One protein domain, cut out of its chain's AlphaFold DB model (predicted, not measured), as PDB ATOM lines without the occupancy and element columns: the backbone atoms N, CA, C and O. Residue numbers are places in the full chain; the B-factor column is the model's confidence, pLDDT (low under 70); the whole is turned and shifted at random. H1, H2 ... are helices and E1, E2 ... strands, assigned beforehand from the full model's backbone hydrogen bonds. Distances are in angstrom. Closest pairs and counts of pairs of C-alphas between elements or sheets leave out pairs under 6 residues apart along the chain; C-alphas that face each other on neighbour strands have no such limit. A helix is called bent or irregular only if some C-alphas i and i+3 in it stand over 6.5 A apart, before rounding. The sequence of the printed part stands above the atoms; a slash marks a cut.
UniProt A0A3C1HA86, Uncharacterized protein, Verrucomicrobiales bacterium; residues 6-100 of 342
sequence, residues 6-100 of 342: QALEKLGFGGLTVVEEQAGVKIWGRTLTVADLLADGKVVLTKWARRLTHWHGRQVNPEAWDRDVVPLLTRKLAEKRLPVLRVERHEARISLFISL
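Overview. This is residues 6 to 100 of the 342 residues of an uncharacterized protein of Verrucomicrobiales bacterium (UniProt A0A3C1HA86). A strongly twisted antiparallel sheet is built along one long bent strand, E2, with the hairpin of E4 and E5 on one side of it and E1 and short E3 on the other. The kinked helix H2 crosses one face of the sheet slantwise, while the shorter H1 sits beside the strands; the E1 and E2 hairpin makes one end of the longest axis. The printed part has 95 residues, with two named helices and five named strands in the order E1, E2, E3, H1, H2, E4, E5. The sheet is branched, with E2 next to E1, E3 and E5, and E5 next to E4; the class is mixed, helices and strands. The whole is compact, with a radius of gyration of the C-alphas of 13.8 A and spans of 40 by 27 by 21 A.

Arrangement. E1, residues 15 to 22, and E2, residues 25 to 37, form an antiparallel hairpin at 133 degrees, with N 17 and O 29 3.0 A apart. E2 bends by 66 degrees at residue 34. E3, residues 43 to 45, is its antiparallel neighbour on the same side as E1, with N 36 and O 44 2.8 A apart; E2 and E3 form a hairpin, and E1, E2 and E3 a meander, each strand the antiparallel neighbour of the one before. H1, residues 47 to 53, is on the sheet and at the sheet's level, at a height of 2.4 A; its closest C-alphas with E2 are Ala 49 and Val 34, 5.6 A apart. H2, residues 62 to 78, is on the sheet at a height of 8.9 A, slantwise to E2 at 44 degrees on the local plane. It touches H1 with residues 69 to 76 alone, about perpendicular at 78 degrees, the closest C-alphas being Thr 53 and Leu 73, 6.3 A apart. H2 has a kink of 35 degrees near residue 69 and is only just irregular: C-alphas 67 and 70 are 6.8 A apart. E4, residues 84 to 90, and E5, residues 93 to 99, form an antiparallel hairpin at 160 degrees, with N 88 and O 95 2.9 A apart. E5 is antiparallel to E2 at 147 degrees, with N 32 and O 96 2.8 A apart. Every O i to N i+4 pair is within hydrogen-bond range in H1, and 11 of 13 in H2.

Along the chain. E1 begins at C-alpha 15, (-8.953, 27.258, 13.697), and is 20.5 A long; E2 is 32.8 A, H2 22.7 A, E4 17.0 A and E5 19.8 A. E3 is 6.3 A and H1 10.3 A. E5 ends at C-alpha 99, (0.348, 23.456, 6.922).

Size, cuts and confidence. The two C-alphas farthest apart, of Ala 23 and His 56, are 43.6 A from each other. The printed part has no cut and no long link. Its mean pLDDT is 88.5, and no printed residue is under 70.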
ATOM      1  N   GLN A   6      -1.579  37.202  11.537       86.19
ATOM      2  CA  GLN A   6      -2.488  38.123  10.832       86.19
ATOM      3  C   GLN A   6      -2.427  37.961   9.306       86.19
ATOM      4  O   GLN A   6      -3.362  38.332   8.596       86.19
ATOM      5  N   ALA A   7      -1.324  37.424   8.780       84.81
ATOM      6  CA  ALA A   7      -1.169  37.160   7.357       84.81
ATOM      7  C   ALA A   7      -1.961  35.925   6.901       84.81
ATOM      8  O   ALA A   7      -2.281  35.798   5.720       84.81
ATOM      9  N   LEU A   8      -2.297  35.037   7.839       87.19
ATOM     10  CA  LEU A   8      -2.906  33.734   7.587       87.19
ATOM     11  C   LEU A   8      -4.384  33.670   7.982       87.19
ATOM     12  O   LEU A   8      -5.064  32.717   7.607       87.19
ATOM     13  N   GLU A   9      -4.909  34.671   8.696       83.62
ATOM     14  CA  GLU A   9      -6.295  34.712   9.194       83.62
ATOM     15  C   GLU A   9      -7.348  34.426   8.119       83.62
ATOM     16  O   GLU A   9      -8.330  33.736   8.392       83.62
ATOM     17  N   LYS A  10      -7.127  34.909   6.891       81.88
ATOM     18  CA  LYS A  10      -8.046  34.722   5.756       81.88
ATOM     19  C   LYS A  10      -7.707  33.510   4.874       81.88
ATOM     20  O   LYS A  10      -8.416  33.259   3.905       81.88
ATOM     21  N   LEU A  11      -6.633  32.776   5.176       83.06
ATOM     22  CA  LEU A  11      -6.197  31.598   4.418       83.06
ATOM     23  C   LEU A  11      -6.739  30.305   5.041       83.06
ATOM     24  O   LEU A  11      -6.411  29.960   6.181       83.06
ATOM     25  N   GLY A  12      -7.520  29.569   4.248       77.12
ATOM     26  CA  GLY A  12      -8.084  28.270   4.618       77.12
ATOM     27  C   GLY A  12      -9.281  28.349   5.572       77.12
ATOM     28  O   GLY A  12      -9.732  29.422   5.964       77.12
ATOM     29  N   PHE A  13      -9.809  27.180   5.935       75.06
ATOM     30  CA  PHE A  13     -10.889  27.011   6.910       75.06
ATOM     31  C   PHE A  13     -10.353  26.347   8.191       75.06
ATOM     32  O   PHE A  13      -9.254  25.797   8.194       75.06
ATOM     33  N   GLY A  14     -11.118  26.416   9.285       84.50
ATOM     34  CA  GLY A  14     -10.731  25.881  10.598       84.50
ATOM     35  C   GLY A  14     -10.001  26.873  11.503       84.50
ATOM     36  O   GLY A  14      -9.824  28.045  11.165       84.50
ATOM     37  N   GLY A  15      -9.599  26.414  12.687       87.12
ATOM     38  CA  GLY A  15      -8.953  27.258  13.697       87.12
ATOM     39  C   GLY A  15      -7.499  27.552  13.335       87.12
ATOM     40  O   GLY A  15      -6.784  26.640  12.937       87.12
ATOM     41  N   LEU A  16      -7.054  28.806  13.449       90.25
ATOM     42  CA  LEU A  16      -5.636  29.149  13.304       90.25
ATOM     43  C   LEU A  16      -4.887  28.676  14.556       90.25
ATOM     44  O   LEU A  16      -5.285  29.014  15.669       90.25
ATOM     45  N   THR A  17      -3.834  27.881  14.380       91.88
ATOM     46  CA  THR A  17      -3.108  27.264  15.499       91.88
ATOM     47  C   THR A  17      -1.607  27.238  15.252       91.88
ATOM     48  O   THR A  17      -1.158  27.303  14.105       91.88
ATOM     49  N   VAL A  18      -0.830  27.083  16.322       92.38
ATOM     50  CA  VAL A  18       0.608  26.819  16.231       92.38
ATOM     51  C   VAL A  18       0.801  25.346  15.885       92.38
ATOM     52  O   VAL A  18       0.397  24.451  16.629       92.38
ATOM     53  N   VAL A  19       1.397  25.088  14.725       91.75
ATOM     54  CA  VAL A  19       1.686  23.728  14.261       91.75
ATOM     55  C   VAL A  19       3.110  23.310  14.588       91.75
ATOM     56  O   VAL A  19       3.358  22.126  14.764       91.75
ATOM     57  N   GLU A  20       4.034  24.250  14.728       89.69
ATOM     58  CA  GLU A  20       5.428  23.949  15.037       89.69
ATOM     59  C   GLU A  20       6.079  25.158  15.714       89.69
ATOM     60  O   GLU A  20       5.621  26.290  15.548       89.69
ATOM     61  N   GLU A  21       7.143  24.933  16.476       89.19
ATOM     62  CA  GLU A  21       7.991  25.991  17.015       89.19
ATOM     63  C   GLU A  21       9.448  25.668  16.672       89.19
ATOM     64  O   GLU A  21       9.979  24.644  17.096       89.19
ATOM     65  N   GLN A  22      10.083  26.524  15.870       86.06
ATOM     66  CA  GLN A  22      11.466  26.354  15.423       86.06
ATOM     67  C   GLN A  22      12.299  27.542  15.895       86.06
ATOM     68  O   GLN A  22      11.986  28.685  15.569       86.06
ATOM     69  N   ALA A  23      13.360  27.279  16.665       82.25
ATOM     70  CA  ALA A  23      14.279  28.304  17.174       82.25
ATOM     71  C   ALA A  23      13.571  29.496  17.869       82.25
ATOM     72  O   ALA A  23      13.947  30.651  17.683       82.25
ATOM     73  N   GLY A  24      12.514  29.217  18.645       84.31
ATOM     74  CA  GLY A  24      11.705  30.230  19.341       84.31
ATOM     75  C   GLY A  24      10.706  30.983  18.452       84.31
ATOM     76  O   GLY A  24      10.023  31.895  18.916       84.31
ATOM     77  N   VAL A  25      10.594  30.615  17.171       88.06
ATOM     78  CA  VAL A  25       9.620  31.177  16.233       88.06
ATOM     79  C   VAL A  25       8.454  30.207  16.062       88.06
ATOM     80  O   VAL A  25       8.617  29.077  15.604       88.06
ATOM     81  N   LYS A  26       7.249  30.677  16.390       92.44
ATOM     82  CA  LYS A  26       6.004  29.925  16.194       92.44
ATOM     83  C   LYS A  26       5.629  29.896  14.718       92.44
ATOM     84  O   LYS A  26       5.506  30.945  14.088       92.44
ATOM     85  N   ILE A  27       5.393  28.703  14.188       93.25
ATOM     86  CA  ILE A  27       4.897  28.457  12.836       93.25
ATOM     87  C   ILE A  27       3.409  28.135  12.931       93.25
ATOM     88  O   ILE A  27       2.985  27.244  13.671       93.25
ATOM     89  N   TRP A  28       2.608  28.872  12.172       93.31
ATOM     90  CA  TRP A  28       1.158  28.773  12.193       93.31
ATOM     91  C   TRP A  28       0.617  27.932  11.035       93.31
ATOM     92  O   TRP A  28       1.099  27.989   9.903       93.31
ATOM     93  N   GLY A  29      -0.441  27.185  11.333       93.81
ATOM     94  CA  GLY A  29      -1.227  26.400  10.391       93.81
ATOM     95  C   GLY A  29      -2.697  26.389  10.801       93.81
ATOM     96  O   GLY A  29      -3.161  27.292  11.503       93.81
ATOM     97  N   ARG A  30      -3.454  25.375  10.372       92.44
ATOM     98  CA  ARG A  30      -4.876  25.241  10.736       92.44
ATOM     99  C   ARG A  30      -5.163  23.932  11.454       92.44
ATOM    100  O   ARG A  30      -4.586  22.902  11.124       92.44
ATOM    101  N   THR A  31      -6.115  23.976  12.378       93.25
ATOM    102  CA  THR A  31      -6.758  22.797  12.958       93.25
ATOM    103  C   THR A  31      -8.117  22.585  12.306       93.25
ATOM    104  O   THR A  31      -8.973  23.476  12.319       93.25
ATOM    105  N   LEU A  32      -8.331  21.389  11.760       91.81
ATOM    106  CA  LEU A  32      -9.589  20.951  11.165       91.81
ATOM    107  C   LEU A  32     -10.193  19.804  11.976       91.81
ATOM    108  O   LEU A  32      -9.609  18.725  12.033       91.81
ATOM    109  N   THR A  33     -11.391  19.988  12.531       90.88
ATOM    110  CA  THR A  33     -12.142  18.877  13.135       90.88
ATOM    111  C   THR A  33     -12.677  17.961  12.036       90.88
ATOM    112  O   THR A  33     -13.500  18.382  11.215       90.88
ATOM    113  N   VAL A  34     -12.215  16.712  12.011       90.75
ATOM    114  CA  VAL A  34     -12.570  15.723  10.977       90.75
ATOM    115  C   VAL A  34     -13.583  14.694  11.443       90.75
ATOM    116  O   VAL A  34     -14.365  14.217  10.620       90.75
ATOM    117  N   ALA A  35     -13.620  14.390  12.738       88.75
ATOM    118  CA  ALA A  35     -14.569  13.445  13.301       88.75
ATOM    119  C   ALA A  35     -14.823  13.696  14.791       88.75
ATOM    120  O   ALA A  35     -13.977  14.276  15.471       88.75
ATOM    121  N   ASP A  36     -15.955  13.205  15.282       88.44
ATOM    122  CA  ASP A  36     -16.274  13.088  16.705       88.44
ATOM    123  C   ASP A  36     -16.055  11.638  17.167       88.44
ATOM    124  O   ASP A  36     -16.285  10.693  16.406       88.44
ATOM    125  N   LEU A  37     -15.598  11.463  18.407       85.94
ATOM    126  CA  LEU A  37     -15.436  10.161  19.060       85.94
ATOM    127  C   LEU A  37     -16.643   9.905  19.964       85.94
ATOM    128  O   LEU A  37     -16.960  10.721  20.828       85.94
ATOM    129  N   LEU A  38     -17.329   8.783  19.751       82.81
ATOM    130  CA  LEU A  38     -18.425   8.340  20.608       82.81
ATOM    131  C   LEU A  38     -17.901   7.516  21.790       82.81
ATOM    132  O   LEU A  38     -16.829   6.918  21.722       82.81
ATOM    133  N   ALA A  39     -18.697   7.435  22.861       75.31
ATOM    134  CA  ALA A  39     -18.363   6.664  24.064       75.31
ATOM    135  C   ALA A  39     -18.200   5.151  23.803       75.31
ATOM    136  O   ALA A  39     -17.516   4.472  24.559       75.31
ATOM    137  N   ASP A  40     -18.793   4.630  22.722       75.12
ATOM    138  CA  ASP A  40     -18.638   3.242  22.259       75.12
ATOM    139  C   ASP A  40     -17.388   3.032  21.377       75.12
ATOM    140  O   ASP A  40     -17.216   1.972  20.777       75.12
ATOM    141  N   GLY A  41     -16.523   4.047  21.271       74.88
ATOM    142  CA  GLY A  41     -15.295   4.023  20.481       74.88
ATOM    143  C   GLY A  41     -15.505   4.248  18.983       74.88
ATOM    144  O   GLY A  41     -14.529   4.278  18.238       74.88
ATOM    145  N   LYS A  42     -16.742   4.424  18.499       82.44
ATOM    146  CA  LYS A  42     -16.984   4.677  17.071       82.44
ATOM    147  C   LYS A  42     -16.585   6.092  16.671       82.44
ATOM    148  O   LYS A  42     -16.803   7.058  17.400       82.44
ATOM    149  N   VAL A  43     -16.070   6.211  15.449       89.25
ATOM    150  CA  VAL A  43     -15.650   7.485  14.863       89.25
ATOM    151  C   VAL A  43     -16.744   8.007  13.939       89.25
ATOM    152  O   VAL A  43     -17.131   7.347  12.973       89.25
ATOM    153  N   VAL A  44     -17.255   9.203  14.215       89.81
ATOM    154  CA  VAL A  44     -18.310   9.856  13.433       89.81
ATOM    155  C   VAL A  44     -17.696  10.957  12.586       89.81
ATOM    156  O   VAL A  44     -17.337  12.011  13.102       89.81
ATOM    157  N   LEU A  45     -17.597  10.759  11.272       87.06
ATOM    158  CA  LEU A  45     -17.006  11.776  10.404       87.06
ATOM    159  C   LEU A  45     -17.897  13.016  10.302       87.06
ATOM    160  O   LEU A  45     -19.119  12.926  10.126       87.06
ATOM    161  N   THR A  46     -17.261  14.184  10.273       88.81
ATOM    162  CA  THR A  46     -17.945  15.431   9.938       88.81
ATOM    163  C   THR A  46     -18.431  15.416   8.484       88.81
ATOM    164  O   THR A  46     -17.907  14.721   7.607       88.81
ATOM    165  N   LYS A  47     -19.460  16.222   8.194       87.25
ATOM    166  CA  LYS A  47     -20.077  16.301   6.858       87.25
ATOM    167  C   LYS A  47     -19.071  16.669   5.760       87.25
ATOM    168  O   LYS A  47     -19.167  16.139   4.656       87.25
ATOM    169  N   TRP A  48     -18.126  17.569   6.042       88.31
ATOM    170  CA  TRP A  48     -17.132  18.004   5.057       88.31
ATOM    171  C   TRP A  48     -16.061  16.933   4.819       88.31
ATOM    172  O   TRP A  48     -15.717  16.695   3.663       88.31
ATOM    173  N   ALA A  49     -15.604  16.237   5.868       87.12
ATOM    174  CA  ALA A  49     -14.614  15.169   5.746       87.12
ATOM    175  C   ALA A  49     -15.160  14.027   4.879       87.12
ATOM    176  O   ALA A  49     -14.497  13.602   3.939       87.12
ATOM    177  N   ARG A  50     -16.423  13.630   5.097       91.06
ATOM    178  CA  ARG A  50     -17.124  12.647   4.250       91.06
ATOM    179  C   ARG A  50     -17.225  13.066   2.790       91.06
ATOM    180  O   ARG A  50     -17.055  12.240   1.902       91.06
ATOM    181  N   ARG A  51     -17.549  14.337   2.534       88.19
ATOM    182  CA  ARG A  51     -17.646  14.869   1.166       88.19
ATOM    183  C   ARG A  51     -16.287  14.885   0.475       88.19
ATOM    184  O   ARG A  51     -16.229  14.610  -0.713       88.19
ATOM    185  N   LEU A  52     -15.219  15.192   1.211       88.19
ATOM    186  CA  LEU A  52     -13.861  15.225   0.674       88.19
ATOM    187  C   LEU A  52     -13.343  13.823   0.320       88.19
ATOM    188  O   LEU A  52     -12.649  13.666  -0.682       88.19
ATOM    189  N   THR A  53     -13.673  12.819   1.133       89.75
ATOM    190  CA  THR A  53     -13.233  11.430   0.935       89.75
ATOM    191  C   THR A  53     -14.195  10.581   0.109       89.75
ATOM    192  O   THR A  53     -13.841   9.466  -0.249       89.75
ATOM    193  N   HIS A  54     -15.403  11.073  -0.182       88.12
ATOM    194  CA  HIS A  54     -16.511  10.277  -0.731       88.12
ATOM    195  C   HIS A  54     -16.840   9.025   0.100       88.12
ATOM    196  O   HIS A  54     -17.305   8.018  -0.425       88.12
ATOM    197  N   TRP A  55     -16.623   9.082   1.417       87.00
ATOM    198  CA  TRP A  55     -16.865   7.933   2.282       87.00
ATOM    199  C   TRP A  55     -18.362   7.647   2.460       87.00
ATOM    200  O   TRP A  55     -19.148   8.516   2.872       87.00
ATOM    201  N   HIS A  56     -18.748   6.399   2.192       81.12
ATOM    202  CA  HIS A  56     -20.109   5.904   2.370       81.12
ATOM    203  C   HIS A  56     -20.318   5.458   3.822       81.12
ATOM    204  O   HIS A  56     -19.777   4.456   4.271       81.12
ATOM    205  N   GLY A  57     -21.110   6.231   4.567       80.06
ATOM    206  CA  GLY A  57     -21.410   5.972   5.979       80.06
ATOM    207  C   GLY A  57     -21.056   7.152   6.881       80.06
ATOM    208  O   GLY A  57     -20.159   7.943   6.592       80.06
ATOM    209  N   ARG A  58     -21.822   7.321   7.965       81.88
ATOM    210  CA  ARG A  58     -21.582   8.380   8.963       81.88
ATOM    211  C   ARG A  58     -20.616   7.930  10.060       81.88
ATOM    212  O   ARG A  58     -19.917   8.770  10.615       81.88
ATOM    213  N   GLN A  59     -20.598   6.633  10.348       87.75
ATOM    214  CA  GLN A  59     -19.774   6.005  11.373       87.75
ATOM    215  C   GLN A  59     -18.724   5.118  10.713       87.75
ATOM    216  O   GLN A  59     -19.010   4.464   9.709       87.75
ATOM    217  N   VAL A  60     -17.529   5.103  11.289       87.00
ATOM    218  CA  VAL A  60     -16.403   4.264  10.885       87.00
ATOM    219  C   VAL A  60     -15.848   3.600  12.138       87.00
ATOM    220  O   VAL A  60     -15.833   4.201  13.216       87.00
ATOM    221  N   ASN A  61     -15.448   2.337  12.013       86.94
ATOM    222  CA  ASN A  61     -14.769   1.651  13.104       86.94
ATOM    223  C   ASN A  61     -13.337   2.217  13.268       86.94
ATOM    224  O   ASN A  61     -12.758   2.729  12.309       86.94
ATOM    225  N   PRO A  62     -12.740   2.151  14.466       84.31
ATOM    226  CA  PRO A  62     -11.397   2.691  14.698       84.31
ATOM    227  C   PRO A  62     -10.319   2.142  13.754       84.31
ATOM    228  O   PRO A  62      -9.457   2.885  13.295       84.31
ATOM    229  N   GLU A  63     -10.401   0.857  13.409       85.56
ATOM    230  CA  GLU A  63      -9.420   0.198  12.542       85.56
ATOM    231  C   GLU A  63      -9.463   0.713  11.098       85.56
ATOM    232  O   GLU A  63      -8.421   1.057  10.538       85.56
ATOM    233  N   ALA A  64     -10.651   0.829  10.485       86.25
ATOM    234  CA  ALA A  64     -10.768   1.393   9.137       86.25
ATOM    235  C   ALA A  64     -10.534   2.907   9.132       86.25
ATOM    236  O   ALA A  64     -10.129   3.463   8.111       86.25
ATOM    237  N   TRP A  65     -10.744   3.593  10.260       89.00
ATOM    238  CA  TRP A  65     -10.371   4.998  10.379       89.00
ATOM    239  C   TRP A  65      -8.863   5.188  10.165       89.00
ATOM    240  O   TRP A  65      -8.470   5.978   9.304       89.00
ATOM    241  N   ASP A  66      -8.030   4.440  10.892       88.31
ATOM    242  CA  ASP A  66      -6.570   4.556  10.785       88.31
ATOM    243  C   ASP A  66      -6.024   3.988   9.473       88.31
ATOM    244  O   ASP A  66      -5.137   4.589   8.867       88.31
ATOM    245  N   ARG A  67      -6.569   2.858   9.008       90.75
ATOM    246  CA  ARG A  67      -6.082   2.185   7.799       90.75
ATOM    247  C   ARG A  67      -6.525   2.870   6.506       90.75
ATOM    248  O   ARG A  67      -5.727   2.980   5.581       90.75
ATOM    249  N   ASP A  68      -7.778   3.317   6.434       90.69
ATOM    250  CA  ASP A  68      -8.402   3.712   5.167       90.69
ATOM    251  C   ASP A  68      -8.708   5.220   5.123       90.69
ATOM    252  O   ASP A  68      -8.363   5.907   4.156       90.69
ATOM    253  N   VAL A  69      -9.323   5.774   6.175       90.88
ATOM    254  CA  VAL A  69      -9.833   7.159   6.154       90.88
ATOM    255  C   VAL A  69      -8.731   8.202   6.340       90.88
ATOM    256  O   VAL A  69      -8.699   9.183   5.591       90.88
ATOM    257  N   VAL A  70      -7.835   8.025   7.315       92.44
ATOM    258  CA  VAL A  70      -6.747   8.983   7.582       92.44
ATOM    259  C   VAL A  70      -5.818   9.135   6.368       92.44
ATOM    260  O   VAL A  70      -5.609  10.277   5.946       92.44
ATOM    261  N   PRO A  71      -5.319   8.058   5.727       94.56
ATOM    262  CA  PRO A  71      -4.492   8.189   4.527       94.56
ATOM    263  C   PRO A  71      -5.222   8.883   3.372       94.56
ATOM    264  O   PRO A  71      -4.634   9.711   2.672       94.56
ATOM    265  N   LEU A  72      -6.518   8.602   3.197       94.00
ATOM    266  CA  LEU A  72      -7.333   9.227   2.157       94.00
ATOM    267  C   LEU A  72      -7.539  10.727   2.404       94.00
ATOM    268  O   LEU A  72      -7.406  11.520   1.470       94.00
ATOM    269  N   LEU A  73      -7.813  11.132   3.651       93.19
ATOM    270  CA  LEU A  73      -7.889  12.543   4.045       93.19
ATOM    271  C   LEU A  73      -6.562  13.258   3.797       93.19
ATOM    272  O   LEU A  73      -6.554  14.321   3.178       93.19
ATOM    273  N   THR A  74      -5.450  12.658   4.221       94.62
ATOM    274  CA  THR A  74      -4.105  13.212   4.031       94.62
ATOM    275  C   THR A  74      -3.795  13.423   2.554       94.62
ATOM    276  O   THR A  74      -3.398  14.519   2.162       94.62
ATOM    277  N   ARG A  75      -4.066  12.421   1.708       95.25
ATOM    278  CA  ARG A  75      -3.883  12.531   0.258       95.25
ATOM    279  C   ARG A  75      -4.760  13.628  -0.351       95.25
ATOM    280  O   ARG A  75      -4.261  14.464  -1.099       95.25
ATOM    281  N   LYS A  76      -6.056  13.658  -0.024       94.25
ATOM    282  CA  LYS A  76      -7.010  14.636  -0.581       94.25
ATOM    283  C   LYS A  76      -6.714  16.073  -0.152       94.25
ATOM    284  O   LYS A  76      -6.969  17.003  -0.916       94.25
ATOM    285  N   LEU A  77      -6.192  16.269   1.056       92.81
ATOM    286  CA  LEU A  77      -5.757  17.581   1.534       92.81
ATOM    287  C   LEU A  77      -4.426  18.002   0.895       92.81
ATOM    288  O   LEU A  77      -4.306  19.152   0.472       92.81
ATOM    289  N   ALA A  78      -3.480  17.079   0.709       93.00
ATOM    290  CA  ALA A  78      -2.247  17.341  -0.037       93.00
ATOM    291  C   ALA A  78      -2.525  17.735  -1.502       93.00
ATOM    292  O   ALA A  78      -1.966  18.717  -1.982       93.00
ATOM    293  N   GLU A  79      -3.475  17.078  -2.183       93.38
ATOM    294  CA  GLU A  79      -3.955  17.471  -3.528       93.38
ATOM    295  C   GLU A  79      -4.478  18.926  -3.568       93.38
ATOM    296  O   GLU A  79      -4.455  19.584  -4.607       93.38
ATOM    297  N   LYS A  80      -4.929  19.452  -2.423       90.31
ATOM    298  CA  LYS A  80      -5.390  20.835  -2.240       90.31
ATOM    299  C   LYS A  80      -4.316  21.765  -1.661       90.31
ATOM    300  O   LYS A  80      -4.663  22.873  -1.247       90.31
ATOM    301  N   ARG A  81      -3.041  21.352  -1.647       92.56
ATOM    302  CA  ARG A  81      -1.898  22.103  -1.088       92.56
ATOM    303  C   ARG A  81      -2.023  22.382   0.415       92.56
ATOM    304  O   ARG A  81      -1.628  23.441   0.903       92.56
ATOM    305  N   LEU A  82      -2.656  21.469   1.147       92.81
ATOM    306  CA  LEU A  82      -2.853  21.531   2.597       92.81
ATOM    307  C   LEU A  82      -2.253  20.272   3.239       92.81
ATOM    308  O   LEU A  82      -3.001  19.395   3.673       92.81
ATOM    309  N   PRO A  83      -0.919  20.118   3.265       93.81
ATOM    310  CA  PRO A  83      -0.318  18.902   3.787       93.81
ATOM    311  C   PRO A  83      -0.632  18.752   5.280       93.81
ATOM    312  O   PRO A  83      -0.532  19.705   6.061       93.81
ATOM    313  N   VAL A  84      -1.046  17.543   5.663       94.75
ATOM    314  CA  VAL A  84      -1.326  17.178   7.055       94.75
ATOM    315  C   VAL A  84      -0.002  16.962   7.773       94.75
ATOM    316  O   VAL A  84       0.804  16.136   7.359       94.75
ATOM    317  N   LEU A  85       0.209  17.711   8.851       93.94
ATOM    318  CA  LEU A  85       1.403  17.645   9.690       93.94
ATOM    319  C   LEU A  85       1.246  16.607  10.801       93.94
ATOM    320  O   LEU A  85       2.164  15.842  11.071       93.94
ATOM    321  N   ARG A  86       0.074  16.576  11.447       93.50
ATOM    322  CA  ARG A  86      -0.259  15.578  12.470       93.50
ATOM    323  C   ARG A  86      -1.761  15.395  12.635       93.50
ATOM    324  O   ARG A  86      -2.557  16.266  12.275       93.50
ATOM    325  N   VAL A  87      -2.124  14.261  13.221       92.88
ATOM    326  CA  VAL A  87      -3.488  13.912  13.624       92.88
ATOM    327  C   VAL A  87      -3.508  13.818  15.140       92.88
ATOM    328  O   VAL A  87      -2.711  13.082  15.713       92.88
ATOM    329  N   GLU A  88      -4.413  14.540  15.790       89.94
ATOM    330  CA  GLU A  88      -4.596  14.457  17.238       89.94
ATOM    331  C   GLU A  88      -5.992  13.946  17.572       89.94
ATOM    332  O   GLU A  88      -6.994  14.351  16.972       89.94
ATOM    333  N   ARG A  89      -6.045  13.070  18.573       88.88
ATOM    334  CA  ARG A  89      -7.277  12.559  19.164       88.88
ATOM    335  C   ARG A  89      -7.425  13.178  20.547       88.88
ATOM    336  O   ARG A  89      -6.579  12.969  21.406       88.88
ATOM    337  N   HIS A  90      -8.496  13.936  20.729       82.12
ATOM    338  CA  HIS A  90      -8.944  14.477  22.012       82.12
ATOM    339  C   HIS A  90     -10.189  13.701  22.456       82.12
ATOM    340  O   HIS A  90     -10.852  13.103  21.611       82.12
ATOM    341  N   GLU A  91     -10.534  13.733  23.748       75.38
ATOM    342  CA  GLU A  91     -11.545  12.850  24.374       75.38
ATOM    343  C   GLU A  91     -12.845  12.662  23.571       75.38
ATOM    344  O   GLU A  91     -13.383  11.561  23.525       75.38
ATOM    345  N   ALA A  92     -13.327  13.709  22.891       83.00
ATOM    346  CA  ALA A  92     -14.555  13.669  22.095       83.00
ATOM    347  C   ALA A  92     -14.365  13.950  20.592       83.00
ATOM    348  O   ALA A  92     -15.351  13.994  19.857       83.00
ATOM    349  N   ARG A  93     -13.143  14.198  20.096       89.62
ATOM    350  CA  ARG A  93     -12.932  14.637  18.700       89.62
ATOM    351  C   ARG A  93     -11.569  14.283  18.128       89.62
ATOM    352  O   ARG A  93     -10.562  14.285  18.826       89.62
ATOM    353  N   ILE A  94     -11.525  14.104  16.814       90.25
ATOM    354  CA  ILE A  94     -10.300  13.914  16.039       90.25
ATOM    355  C   ILE A  94     -10.070  15.146  15.169       90.25
ATOM    356  O   ILE A  94     -10.961  15.582  14.432       90.25
ATOM    357  N   SER A  95      -8.866  15.707  15.255       91.88
ATOM    358  CA  SER A  95      -8.477  16.920  14.538       91.88
ATOM    359  C   SER A  95      -7.211  16.711  13.713       91.88
ATOM    360  O   SER A  95      -6.275  16.041  14.144       91.88
ATOM    361  N   LEU A  96      -7.176  17.315  12.526       93.56
ATOM    362  CA  LEU A  96      -5.986  17.391  11.682       93.56
ATOM    363  C   LEU A  96      -5.320  18.749  11.845       93.56
ATOM    364  O   LEU A  96      -5.996  19.777  11.805       93.56
ATOM    365  N   PHE A  97      -3.999  18.744  11.959       93.88
ATOM    366  CA  PHE A  97      -3.169  19.939  11.908       93.88
ATOM    367  C   PHE A  97      -2.534  20.003  10.529       93.88
ATOM    368  O   PHE A  97      -1.834  19.074  10.131       93.88
ATOM    369  N   ILE A  98      -2.800  21.073   9.790       94.38
ATOM    370  CA  ILE A  98      -2.365  21.230   8.400       94.38
ATOM    371  C   ILE A  98      -1.453  22.441   8.242       94.38
ATOM    372  O   ILE A  98      -1.635  23.463   8.912       94.38
ATOM    373  N   SER A  99      -0.498  22.334   7.320       93.50
ATOM    374  CA  SER A  99       0.348  23.456   6.922       93.50
ATOM    375  C   SER A  99      -0.362  24.353   5.916       93.50
ATOM    376  O   SER A  99      -1.135  23.893   5.074       93.50
ATOM    377  N   LEU A 100      -0.041  25.643   5.972       92.56
ATOM    378  CA  LEU A 100      -0.448  26.635   4.979       92.56
ATOM    379  C   LEU A 100       0.697  27.008   4.021       92.56
ATOM    380  O   LEU A 100       0.533  27.921   3.219       92.56
TER     381      LEU A 100